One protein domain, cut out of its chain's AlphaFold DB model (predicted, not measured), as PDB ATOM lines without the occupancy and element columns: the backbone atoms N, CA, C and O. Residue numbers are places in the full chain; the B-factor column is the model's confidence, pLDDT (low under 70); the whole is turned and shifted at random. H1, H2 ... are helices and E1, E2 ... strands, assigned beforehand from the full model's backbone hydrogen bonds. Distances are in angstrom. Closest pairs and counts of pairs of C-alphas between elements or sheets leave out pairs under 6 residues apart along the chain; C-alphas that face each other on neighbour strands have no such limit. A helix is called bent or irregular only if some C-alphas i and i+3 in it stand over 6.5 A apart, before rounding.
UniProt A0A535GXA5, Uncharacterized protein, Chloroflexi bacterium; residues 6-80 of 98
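What this domain is: This is residues 6 to 80 of the 98 residues of an uncharacterized protein of Chloroflexi bacterium (UniProt A0A535GXA5). A long, narrow sheet of three antiparallel strands, E1, E2 and E3, is bent into an open V, and a small, irregular helix, H1, lies over E1 in one arm of the V. The strands run back and forth side by side along the length of the model, and the loop of residues 36 to 44 lies at one end of it. The printed part has 75 residues, with one named helix and three named strands in the order H1, E1, E2, E3; the sheet's order is E1, E2, E3, and the class is mostly strand. The whole is extended, a rod with a radius of gyration of the C-alphas of 18.5 A and spans of 58 by 23 by 17 A.

Where its parts are: E1 covers residues 19 to 35 and measures 44.8 A from first to last C-alpha, beginning at C-alpha 19 at (147.903, 99.920, 97.822). E2 covers residues 45 to 61 and measures 43.9 A. E3 covers residues 66 to 79 and measures 36.5 A, ending at C-alpha 79 at (139.284, 118.792, 68.052). H1 covers residues 6 to 14, 14.0 A long, beginning at C-alpha 6 at (149.159, 106.593, 79.292). H1 is irregular, but only just: C-alphas 11 and 14 are 6.7 A apart.

How they stand to each other: E1, E2 and E3 form a meander, each strand the antiparallel neighbour of the one before. E1 bends by 67 degrees at residue 28, E2 by 65 degrees at residue 48 and E3 by 53 degrees at residue 73, and the sheet is twisted. E1 and E2 are a hairpin at 166 degrees between their directions, with N 22 and O 58 at 2.8 A and N 35 and O 45 at 2.8 A, within hydrogen-bond range. E2 and E3 are a hairpin at 171 degrees, with N 49 and O 78 at 2.8 A and N 67 and O 59 at 2.8 A, within hydrogen-bond range. E1 and E3 are the edge strands, and E2 is the inner one. H1 is on the sheet at a height over the sheet of 10.0 A, with a local plane that rests on only just enough of the sheet, 6 C-alphas. H1 lies over E1 and runs along the strands, at 6 degrees to E1 on the local plane. The closest C-alphas of H1 and E1, those of Ile 12 and Val 21, are 7.2 A apart. In H1, 1 of 5 O i to N i+4 pairs and 2 of 6 O i to N i+3 pairs are within hydrogen-bond range.

The domain as a whole: The two C-alphas farthest apart, those of Phe 39 and Ser 63, are 58.8 A apart. The printed part, residues 6 to 80, has no cut. The links from H1 to E1 and from E2 to E3 are tight, the link from E1 to E2 is short, and no link is long. The mean pLDDT of the printed part is 77.8; residues 6 to 18, 40, 42 and 79 to 80 are under 70, and H1 has a mean of 57.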
ATOM      1  N   VAL A   6     147.914 106.207  78.588       60.28
ATOM      2  CA  VAL A   6     149.159 106.593  79.292       60.28
ATOM      3  C   VAL A   6     148.899 107.508  80.494       60.28
ATOM      4  O   VAL A   6     149.451 107.280  81.568       60.28
ATOM      5  N   GLU A   7     147.974 108.471  80.379       56.09
ATOM      6  CA  GLU A   7     147.588 109.339  81.511       56.09
ATOM      7  C   GLU A   7     146.906 108.553  82.656       56.09
ATOM      8  O   GLU A   7     146.792 109.027  83.789       56.09
ATOM      9  N   PHE A   8     146.431 107.344  82.364       55.84
ATOM     10  CA  PHE A   8     145.700 106.471  83.275       55.84
ATOM     11  C   PHE A   8     146.600 105.359  83.840       55.84
ATOM     12  O   PHE A   8     146.413 104.952  84.986       55.84
ATOM     13  N   THR A   9     147.598 104.898  83.079       57.56
ATOM     14  CA  THR A   9     148.519 103.815  83.456       57.56
ATOM     15  C   THR A   9     149.766 104.310  84.184       57.56
ATOM     16  O   THR A   9     150.316 103.563  84.996       57.56
ATOM     17  N   ASP A  10     150.191 105.564  83.993       59.88
ATOM     18  CA  ASP A  10     151.351 106.107  84.719       59.88
ATOM     19  C   ASP A  10     151.117 106.206  86.233       59.88
ATOM     20  O   ASP A  10     152.064 106.125  87.014       59.88
ATOM     21  N   VAL A  11     149.858 106.260  86.671       57.53
ATOM     22  CA  VAL A  11     149.512 106.259  88.099       57.53
ATOM     23  C   VAL A  11     149.755 104.892  88.762       57.53
ATOM     24  O   VAL A  11     149.900 104.810  89.978       57.53
ATOM     25  N   ILE A  12     149.831 103.811  87.978       56.84
ATOM     26  CA  ILE A  12     149.885 102.425  88.475       56.84
ATOM     27  C   ILE A  12     151.330 101.942  88.703       56.84
ATOM     28  O   ILE A  12     151.556 100.971  89.419       56.84
ATOM     29  N   LYS A  13     152.346 102.640  88.181       56.44
ATOM     30  CA  LYS A  13     153.756 102.205  88.290       56.44
ATOM     31  C   LYS A  13     154.390 102.419  89.677       56.44
ATOM     32  O   LYS A  13     155.553 102.068  89.858       56.44
ATOM     33  N   ALA A  14     153.661 102.986  90.639       52.22
ATOM     34  CA  ALA A  14     154.212 103.403  91.931       52.22
ATOM     35  C   ALA A  14     153.952 102.448  93.115       52.22
ATOM     36  O   ALA A  14     154.511 102.690  94.183       52.22
ATOM     37  N   ASP A  15     153.158 101.378  92.974       52.34
ATOM     38  CA  ASP A  15     152.737 100.584  94.141       52.34
ATOM     39  C   ASP A  15     153.433  99.224  94.277       52.34
ATOM     40  O   ASP A  15     153.094  98.230  93.634       52.34
ATOM     41  N   GLY A  16     154.388  99.176  95.210       53.41
ATOM     42  CA  GLY A  16     154.798  97.944  95.873       53.41
ATOM     43  C   GLY A  16     153.673  97.447  96.786       53.41
ATOM     44  O   GLY A  16     153.199  98.189  97.640       53.41
ATOM     45  N   THR A  17     153.244  96.204  96.560       63.50
ATOM     46  CA  THR A  17     152.313  95.373  97.355       63.50
ATOM     47  C   THR A  17     151.410  96.102  98.360       63.50
ATOM     48  O   THR A  17     151.818  96.392  99.485       63.50
ATOM     49  N   GLY A  18     150.132  96.257  97.997       62.81
ATOM     50  CA  GLY A  18     149.038  96.438  98.961       62.81
ATOM     51  C   GLY A  18     148.379  97.814  98.987       62.81
ATOM     52  O   GLY A  18     147.594  98.082  99.890       62.81
ATOM     53  N   LYS A  19     148.663  98.688  98.029       72.25
ATOM     54  CA  LYS A  19     147.903  99.920  97.822       72.25
ATOM     55  C   LYS A  19     147.291  99.898  96.428       72.25
ATOM     56  O   LYS A  19     147.742  99.163  95.550       72.25
ATOM     57  N   PHE A  20     146.196 100.629  96.274       77.94
ATOM     58  CA  PHE A  20     145.566 100.810  94.979       77.94
ATOM     59  C   PHE A  20     145.074 102.238  94.816       77.94
ATOM     60  O   PHE A  20     144.780 102.950  95.784       77.94
ATOM     61  N   VAL A  21     144.975 102.647  93.558       81.50
ATOM     62  CA  VAL A  21     144.597 103.997  93.174       81.50
ATOM     63  C   VAL A  21     143.260 103.968  92.446       81.50
ATOM     64  O   VAL A  21     143.056 103.189  91.521       81.50
ATOM     65  N   GLN A  22     142.353 104.851  92.854       83.12
ATOM     66  CA  GLN A  22     141.084 105.108  92.187       83.12
ATOM     67  C   GLN A  22     141.098 106.541  91.650       83.12
ATOM     68  O   GLN A  22     141.211 107.489  92.425       83.12
ATOM     69  N   LYS A  23     140.945 106.710  90.334       85.44
ATOM     70  CA  LYS A  23     140.749 108.020  89.698       85.44
ATOM     71  C   LYS A  23     139.323 108.095  89.155       85.44
ATOM     72  O   LYS A  23     138.943 107.289  88.311       85.44
ATOM     73  N   THR A  24     138.531 109.038  89.647       88.44
ATOM     74  CA  THR A  24     137.142 109.260  89.228       88.44
ATOM     75  C   THR A  24     137.032 110.601  88.516       88.44
ATOM     76  O   THR A  24     137.495 111.613  89.035       88.44
ATOM     77  N   TYR A  25     136.389 110.613  87.351       87.81
ATOM     78  CA  TYR A  25     136.065 111.833  86.618       87.81
ATOM     79  C   TYR A  25     134.584 112.152  86.808       87.81
ATOM     80  O   TYR A  25     133.737 111.260  86.746       87.81
ATOM     81  N   SER A  26     134.265 113.414  87.061       88.31
ATOM     82  CA  SER A  26     132.892 113.891  87.219       88.31
ATOM     83  C   SER A  26     132.705 115.119  86.351       88.31
ATOM     84  O   SER A  26     133.352 116.138  86.586       88.31
ATOM     85  N   PHE A  27     131.856 115.006  85.333       89.88
ATOM     86  CA  PHE A  27     131.636 116.063  84.352       89.88
ATOM     87  C   PHE A  27     130.359 116.827  84.677       89.88
ATOM     88  O   PHE A  27     129.288 116.230  84.763       89.88
ATOM     89  N   ASP A  28     130.476 118.145  84.825       88.75
ATOM     90  CA  ASP A  28     129.317 119.042  84.864       88.75
ATOM     91  C   ASP A  28     128.890 119.470  83.455       88.75
ATOM     92  O   ASP A  28     127.726 119.806  83.231       88.75
ATOM     93  N   ARG A  29     129.811 119.405  82.482       84.25
ATOM     94  CA  ARG A  29     129.526 119.741  81.092       84.25
ATOM     95  C   ARG A  29     130.332 118.892  80.120       84.25
ATOM     96  O   ARG A  29     131.558 118.791  80.196       84.25
ATOM     97  N   VAL A  30     129.613 118.369  79.134       87.38
ATOM     98  CA  VAL A  30     130.154 117.686  77.959       87.38
ATOM     99  C   VAL A  30     129.621 118.400  76.725       87.38
ATOM    100  O   VAL A  30     128.413 118.588  76.594       87.38
ATOM    101  N   GLN A  31     130.513 118.806  75.824       82.06
ATOM    102  CA  GLN A  31     130.147 119.418  74.548       82.06
ATOM    103  C   GLN A  31     130.697 118.587  73.392       82.06
ATOM    104  O   GLN A  31     131.883 118.258  73.366       82.06
ATOM    105  N   LEU A  32     129.832 118.298  72.419       83.50
ATOM    106  CA  LEU A  32     130.173 117.638  71.162       83.50
ATOM    107  C   LEU A  32     129.982 118.627  70.013       83.50
ATOM    108  O   LEU A  32     128.929 119.250  69.894       83.50
ATOM    109  N   ASN A  33     130.984 118.741  69.150       74.31
ATOM    110  CA  ASN A  33     130.916 119.529  67.926       74.31
ATOM    111  C   ASN A  33     130.848 118.564  66.743       74.31
ATOM    112  O   ASN A  33     131.780 117.794  66.516       74.31
ATOM    113  N   LEU A  34     129.747 118.601  65.996       77.00
ATOM    114  CA  LEU A  34     129.502 117.716  64.859       77.00
ATOM    115  C   LEU A  34     129.551 118.504  63.551       77.00
ATOM    116  O   LEU A  34     128.996 119.596  63.446       77.00
ATOM    117  N   TYR A  35     130.170 117.915  62.534       74.38
ATOM    118  CA  TYR A  35     130.021 118.346  61.153       74.38
ATOM    119  C   TYR A  35     128.968 117.471  60.480       74.38
ATOM    120  O   TYR A  35     129.182 116.272  60.297       74.38
ATOM    121  N   LEU A  36     127.832 118.077  60.134       78.56
ATOM    122  CA  LEU A  36     126.684 117.412  59.520       78.56
ATOM    123  C   LEU A  36     126.437 118.025  58.131       78.56
ATOM    124  O   LEU A  36     125.729 119.028  58.017       78.56
ATOM    125  N   PRO A  37     127.075 117.497  57.074       75.69
ATOM    126  CA  PRO A  37     126.948 118.053  55.737       75.69
ATOM    127  C   PRO A  37     125.543 117.826  55.177       75.69
ATOM    128  O   PRO A  37     124.921 116.785  55.370       75.69
ATOM    129  N   LYS A  38     125.051 118.821  54.439       70.94
ATOM    130  CA  LYS A  38     123.711 118.801  53.837       70.94
ATOM    131  C   LYS A  38     123.616 117.878  52.613       70.94
ATOM    132  O   LYS A  38     122.519 117.492  52.224       70.94
ATOM    133  N   PHE A  39     124.752 117.553  51.998       71.31
ATOM    134  CA  PHE A  39     124.838 116.749  50.782       71.31
ATOM    135  C   PHE A  39     125.529 115.417  51.084       71.31
ATOM    136  O   PHE A  39     126.564 115.392  51.747       71.31
ATOM    137  N   SER A  40     124.969 114.316  50.572       60.19
ATOM    138  CA  SER A  40     125.396 112.932  50.855       60.19
ATOM    139  C   SER A  40     126.814 112.583  50.391       60.19
ATOM    140  O   SER A  40     127.314 111.506  50.700       60.19
ATOM    141  N   THR A  41     127.470 113.476  49.649       72.88
ATOM    142  CA  THR A  41     128.846 113.305  49.170       72.88
ATOM    143  C   THR A  41     129.893 113.517  50.263       72.88
ATOM    144  O   THR A  41     131.065 113.215  50.049       72.88
ATOM    145  N   GLN A  42     129.495 114.025  51.432       63.59
ATOM    146  CA  GLN A  42     130.369 114.211  52.585       63.59
ATOM    147  C   GLN A  42     129.839 113.400  53.773       63.59
ATOM    148  O   GLN A  42     128.645 113.410  54.060       63.59
ATOM    149  N   ALA A  43     130.731 112.711  54.483       72.25
ATOM    150  CA  ALA A  43     130.364 111.954  55.674       72.25
ATOM    151  C   ALA A  43     130.178 112.885  56.884       72.25
ATOM    152  O   ALA A  43     130.994 113.781  57.128       72.25
ATOM    153  N   SER A  44     129.123 112.654  57.667       77.56
ATOM    154  CA  SER A  44     128.971 113.255  58.993       77.56
ATOM    155  C   SER A  44     130.097 112.798  59.915       77.56
ATOM    156  O   SER A  44     130.463 111.623  59.895       77.56
ATOM    157  N   ARG A  45     130.621 113.693  60.753       76.75
ATOM    158  CA  ARG A  45     131.701 113.345  61.686       76.75
ATOM    159  C   ARG A  45     131.688 114.189  62.953       76.75
ATOM    160  O   ARG A  45     131.326 115.364  62.925       76.75
ATOM    161  N   LEU A  46     132.152 113.596  64.047       77.81
ATOM    162  CA  LEU A  46     132.540 114.317  65.254       77.81
ATOM    163  C   LEU A  46     133.836 115.088  64.972       77.81
ATOM    164  O   LEU A  46     134.820 114.504  64.527       77.81
ATOM    165  N   VAL A  47     133.829 116.402  65.193       80.31
ATOM    166  CA  VAL A  47     134.979 117.287  64.921       80.31
ATOM    167  C   VAL A  47     135.572 117.911  66.175       80.31
ATOM    168  O   VAL A  47     136.658 118.481  66.110       80.31
ATOM    169  N   GLY A  48     134.892 117.799  67.316       77.69
ATOM    170  CA  GLY A  48     135.419 118.264  68.591       77.69
ATOM    171  C   GLY A  48     134.660 117.718  69.789       77.69
ATOM    172  O   GLY A  48     133.452 117.502  69.723       77.69
ATOM    173  N   VAL A  49     135.383 117.530  70.886       84.00
ATOM    174  CA  VAL A  49     134.872 117.149  72.200       84.00
ATOM    175  C   VAL A  49     135.505 118.066  73.232       84.00
ATOM    176  O   VAL A  49     136.728 118.195  73.280       84.00
ATOM    177  N   THR A  50     134.687 118.661  74.090       78.19
ATOM    178  CA  THR A  50     135.156 119.413  75.255       78.19
ATOM    179  C   THR A  50     134.536 118.820  76.510       78.19
ATOM    180  O   THR A  50     133.315 118.687  76.606       78.19
ATOM    181  N   LEU A  51     135.386 118.470  77.474       85.50
ATOM    182  CA  LEU A  51     135.001 117.960  78.785       85.50
ATOM    183  C   LEU A  51     135.360 118.995  79.844       85.50
ATOM    184  O   LEU A  51     136.496 119.473  79.891       85.50
ATOM    185  N   HIS A  52     134.398 119.313  80.701       88.69
ATOM    186  CA  HIS A  52     134.578 120.179  81.855       88.69
ATOM    187  C   HIS A  52     133.988 119.508  83.096       88.69
ATOM    188  O   HIS A  52     132.916 118.898  83.045       88.69
ATOM    189  N   GLY A  53     134.732 119.567  84.192       89.31
ATOM    190  CA  GLY A  53     134.405 118.829  85.395       89.31
ATOM    191  C   GLY A  53     135.517 118.840  86.424       89.31
ATOM    192  O   GLY A  53     136.297 119.785  86.546       89.31
ATOM    193  N   THR A  54     135.612 117.735  87.151       92.00
ATOM    194  CA  THR A  54     136.659 117.476  88.136       92.00
ATOM    195  C   THR A  54     137.229 116.072  87.977       92.00
ATOM    196  O   THR A  54     136.572 115.156  87.479       92.00
ATOM    197  N   THR A  55     138.472 115.901  88.414       91.44
ATOM    198  CA  THR A  55     139.104 114.599  88.627       91.44
ATOM    199  C   THR A  55     139.378 114.436  90.113       91.44
ATOM    200  O   THR A  55     139.948 115.327  90.738       91.44
ATOM    201  N   THR A  56     139.013 113.291  90.677       90.00
ATOM    202  CA  THR A  56     139.323 112.921  92.058       90.00
ATOM    203  C   THR A  56     140.221 111.698  92.058       90.00
ATOM    204  O   THR A  56     139.829 110.643  91.567       90.00
ATOM    205  N   LEU A  57     141.428 111.845  92.595       90.56
ATOM    206  CA  LEU A  57     142.392 110.773  92.796       90.56
ATOM    207  C   LEU A  57     142.366 110.342  94.261       90.56
ATOM    208  O   LEU A  57     142.525 111.183  95.142       90.56
ATOM    209  N   ILE A  58     142.185 109.051  94.518       88.00
ATOM    210  CA  ILE A  58     142.168 108.463  95.858       88.00
ATOM    211  C   ILE A  58     143.186 107.329  95.902       88.00
ATOM    212  O   ILE A  58     143.099 106.398  95.101       88.00
ATOM    213  N   THR A  59     144.106 107.364  96.862       87.44
ATOM    214  CA  THR A  59     144.958 106.215  97.193       87.44
ATOM    215  C   THR A  59     144.391 105.520  98.417       87.44
ATOM    216  O   THR A  59     144.082 106.166  99.423       87.44
ATOM    217  N   ARG A  60     144.266 104.196  98.347       87.62
ATOM    218  CA  ARG A  60     143.770 103.356  99.437       87.62
ATOM    219  C   ARG A  60     144.783 102.279  99.790       87.62
ATOM    220  O   ARG A  60     145.580 101.877  98.946       87.62
ATOM    221  N   ASP A  61     144.751 101.825 101.036       84.19
ATOM    222  CA  ASP A  61     145.453 100.603 101.431       84.19
ATOM    223  C   ASP A  61     144.658  99.340 101.051       84.19
ATOM    224  O   ASP A  61     143.529  99.413 100.559       84.19
ATOM    225  N   ALA A  62     145.243  98.169 101.307       82.75
ATOM    226  CA  ALA A  62     144.673  96.861 100.988       82.75
ATOM    227  C   ALA A  62     143.349  96.572 101.714       82.75
ATOM    228  O   ALA A  62     142.596  95.706 101.277       82.75
ATOM    229  N   SER A  63     143.051  97.287 102.804       86.06
ATOM    230  CA  SER A  63     141.778  97.180 103.524       86.06
ATOM    231  C   SER A  63     140.690  98.104 102.960       86.06
ATOM    232  O   SER A  63     139.546  98.064 103.408       86.06
ATOM    233  N   GLY A  64     141.030  98.945 101.976       84.00
ATOM    234  CA  GLY A  64     140.135  99.926 101.364       84.00
ATOM    235  C   GLY A  64     140.104 101.283 102.076       84.00
ATOM    236  O   GLY A  64     139.387 102.190 101.626       84.00
ATOM    237  N   LYS A  65     140.887 101.469 103.146       87.94
ATOM    238  CA  LYS A  65     140.985 102.747 103.864       87.94
ATOM    239  C   LYS A  65     141.663 103.792 102.983       87.94
ATOM    240  O   LYS A  65     142.692 103.527 102.368       87.94
ATOM    241  N   VAL A  66     141.100 105.000 102.956       90.12
ATOM    242  CA  VAL A  66     141.668 106.144 102.229       90.12
ATOM    243  C   VAL A  66     142.937 106.626 102.927       90.12
ATOM    244  O   VAL A  66     142.905 106.999 104.100       90.12
ATOM    245  N   LEU A  67     144.047 106.620 102.192       88.00
ATOM    246  CA  LEU A  67     145.335 107.163 102.620       88.00
ATOM    247  C   LEU A  67     145.517 108.605 102.143       88.00
ATOM    248  O   LEU A  67     146.056 109.433 102.871       88.00
ATOM    249  N   SER A  68     145.060 108.907 100.929       88.94
ATOM    250  CA  SER A  68     145.077 110.255 100.366       88.94
ATOM    251  C   SER A  68     143.922 110.448  99.392       88.94
ATOM    252  O   SER A  68     143.437 109.494  98.777       88.94
ATOM    253  N   GLN A  69     143.481 111.696  99.259       92.62
ATOM    254  CA  GLN A  69     142.477 112.104  98.289       92.62
ATOM    255  C   GLN A  69     142.797 113.511  97.788       92.62
ATOM    256  O   GLN A  69     143.055 114.413  98.582       92.62
ATOM    257  N   GLN A  70     142.743 113.700  96.473       91.44
ATOM    258  CA  GLN A  70     142.919 114.994  95.830       91.44
ATOM    259  C   GLN A  70     141.860 115.178  94.749       91.44
ATOM    260  O   GLN A  70     141.717 114.329  93.873       91.44
ATOM    261  N   THR A  71     141.160 116.308  94.784       92.19
ATOM    262  CA  THR A  71     140.229 116.716  93.728       92.19
ATOM    263  C   THR A  71     140.778 117.945  93.023       92.19
ATOM    264  O   THR A  71     141.170 118.913  93.674       92.19
ATOM    265  N   LEU A  72     140.812 117.906  91.694       89.00
ATOM    266  CA  LEU A  72     141.271 119.000  90.843       89.00
ATOM    267  C   LEU A  72     140.223 119.304  89.778       89.00
ATOM    268  O   LEU A  72     139.494 118.410  89.339       89.00
ATOM    269  N   ALA A  73     140.178 120.559  89.333       87.25
ATOM    270  CA  ALA A  73     139.419 120.919  88.144       87.25
ATOM    271  C   ALA A  73     139.948 120.139  86.931       87.25
ATOM    272  O   ALA A  73     141.154 119.932  86.778       87.25
ATOM    273  N   TYR A  74     139.035 119.707  86.069       84.06
ATOM    274  CA  TYR A  74     139.333 118.984  84.846       84.06
ATOM    275  C   TYR A  74     138.707 119.716  83.664       84.06
ATOM    276  O   TYR A  74     137.489 119.836  83.564       84.06
ATOM    277  N   ALA A  75     139.556 120.193  82.760       82.25
ATOM    278  CA  ALA A  75     139.144 120.817  81.514       82.25
ATOM    279  C   ALA A  75     140.048 120.307  80.394       82.25
ATOM    280  O   ALA A  75     141.264 120.516  80.418       82.25
ATOM    281  N   LYS A  76     139.461 119.610  79.422       80.06
ATOM    282  CA  LYS A  76     140.168 119.102  78.242       80.06
ATOM    283  C   LYS A  76     139.318 119.323  77.004       80.06
ATOM    284  O   LYS A  76     138.095 119.229  77.052       80.06
ATOM    285  N   SER A  77     139.982 119.615  75.895       75.12
ATOM    286  CA  SER A  77     139.341 119.765  74.598       75.12
ATOM    287  C   SER A  77     140.189 119.074  73.546       75.12
ATOM    288  O   SER A  77     141.392 119.316  73.470       75.12
ATOM    289  N   TRP A  78     139.549 118.244  72.734       78.62
ATOM    290  CA  TRP A  78     140.139 117.602  71.566       78.62
ATOM    291  C   TRP A  78     139.311 117.991  70.351       78.62
ATOM    292  O   TRP A  78     138.086 118.059  70.427       78.62
ATOM    293  N   GLY A  79     139.959 118.281  69.233       67.19
ATOM    294  CA  GLY A  79     139.284 118.792  68.052       67.19
ATOM    295  C   GLY A  79     140.172 118.706  66.830       67.19
ATOM    296  O   GLY A  79     141.395 118.709  66.953       67.19
ATOM    297  N   LEU A  80     139.544 118.665  65.659       63.34
ATOM    298  CA  LEU A  80     140.241 118.927  64.409       63.34
ATOM    299  C   LEU A  80     140.586 120.424  64.377       63.34
ATOM    300  O   LEU A  80     139.725 121.255  64.086       63.34
TER     301      LEU A  80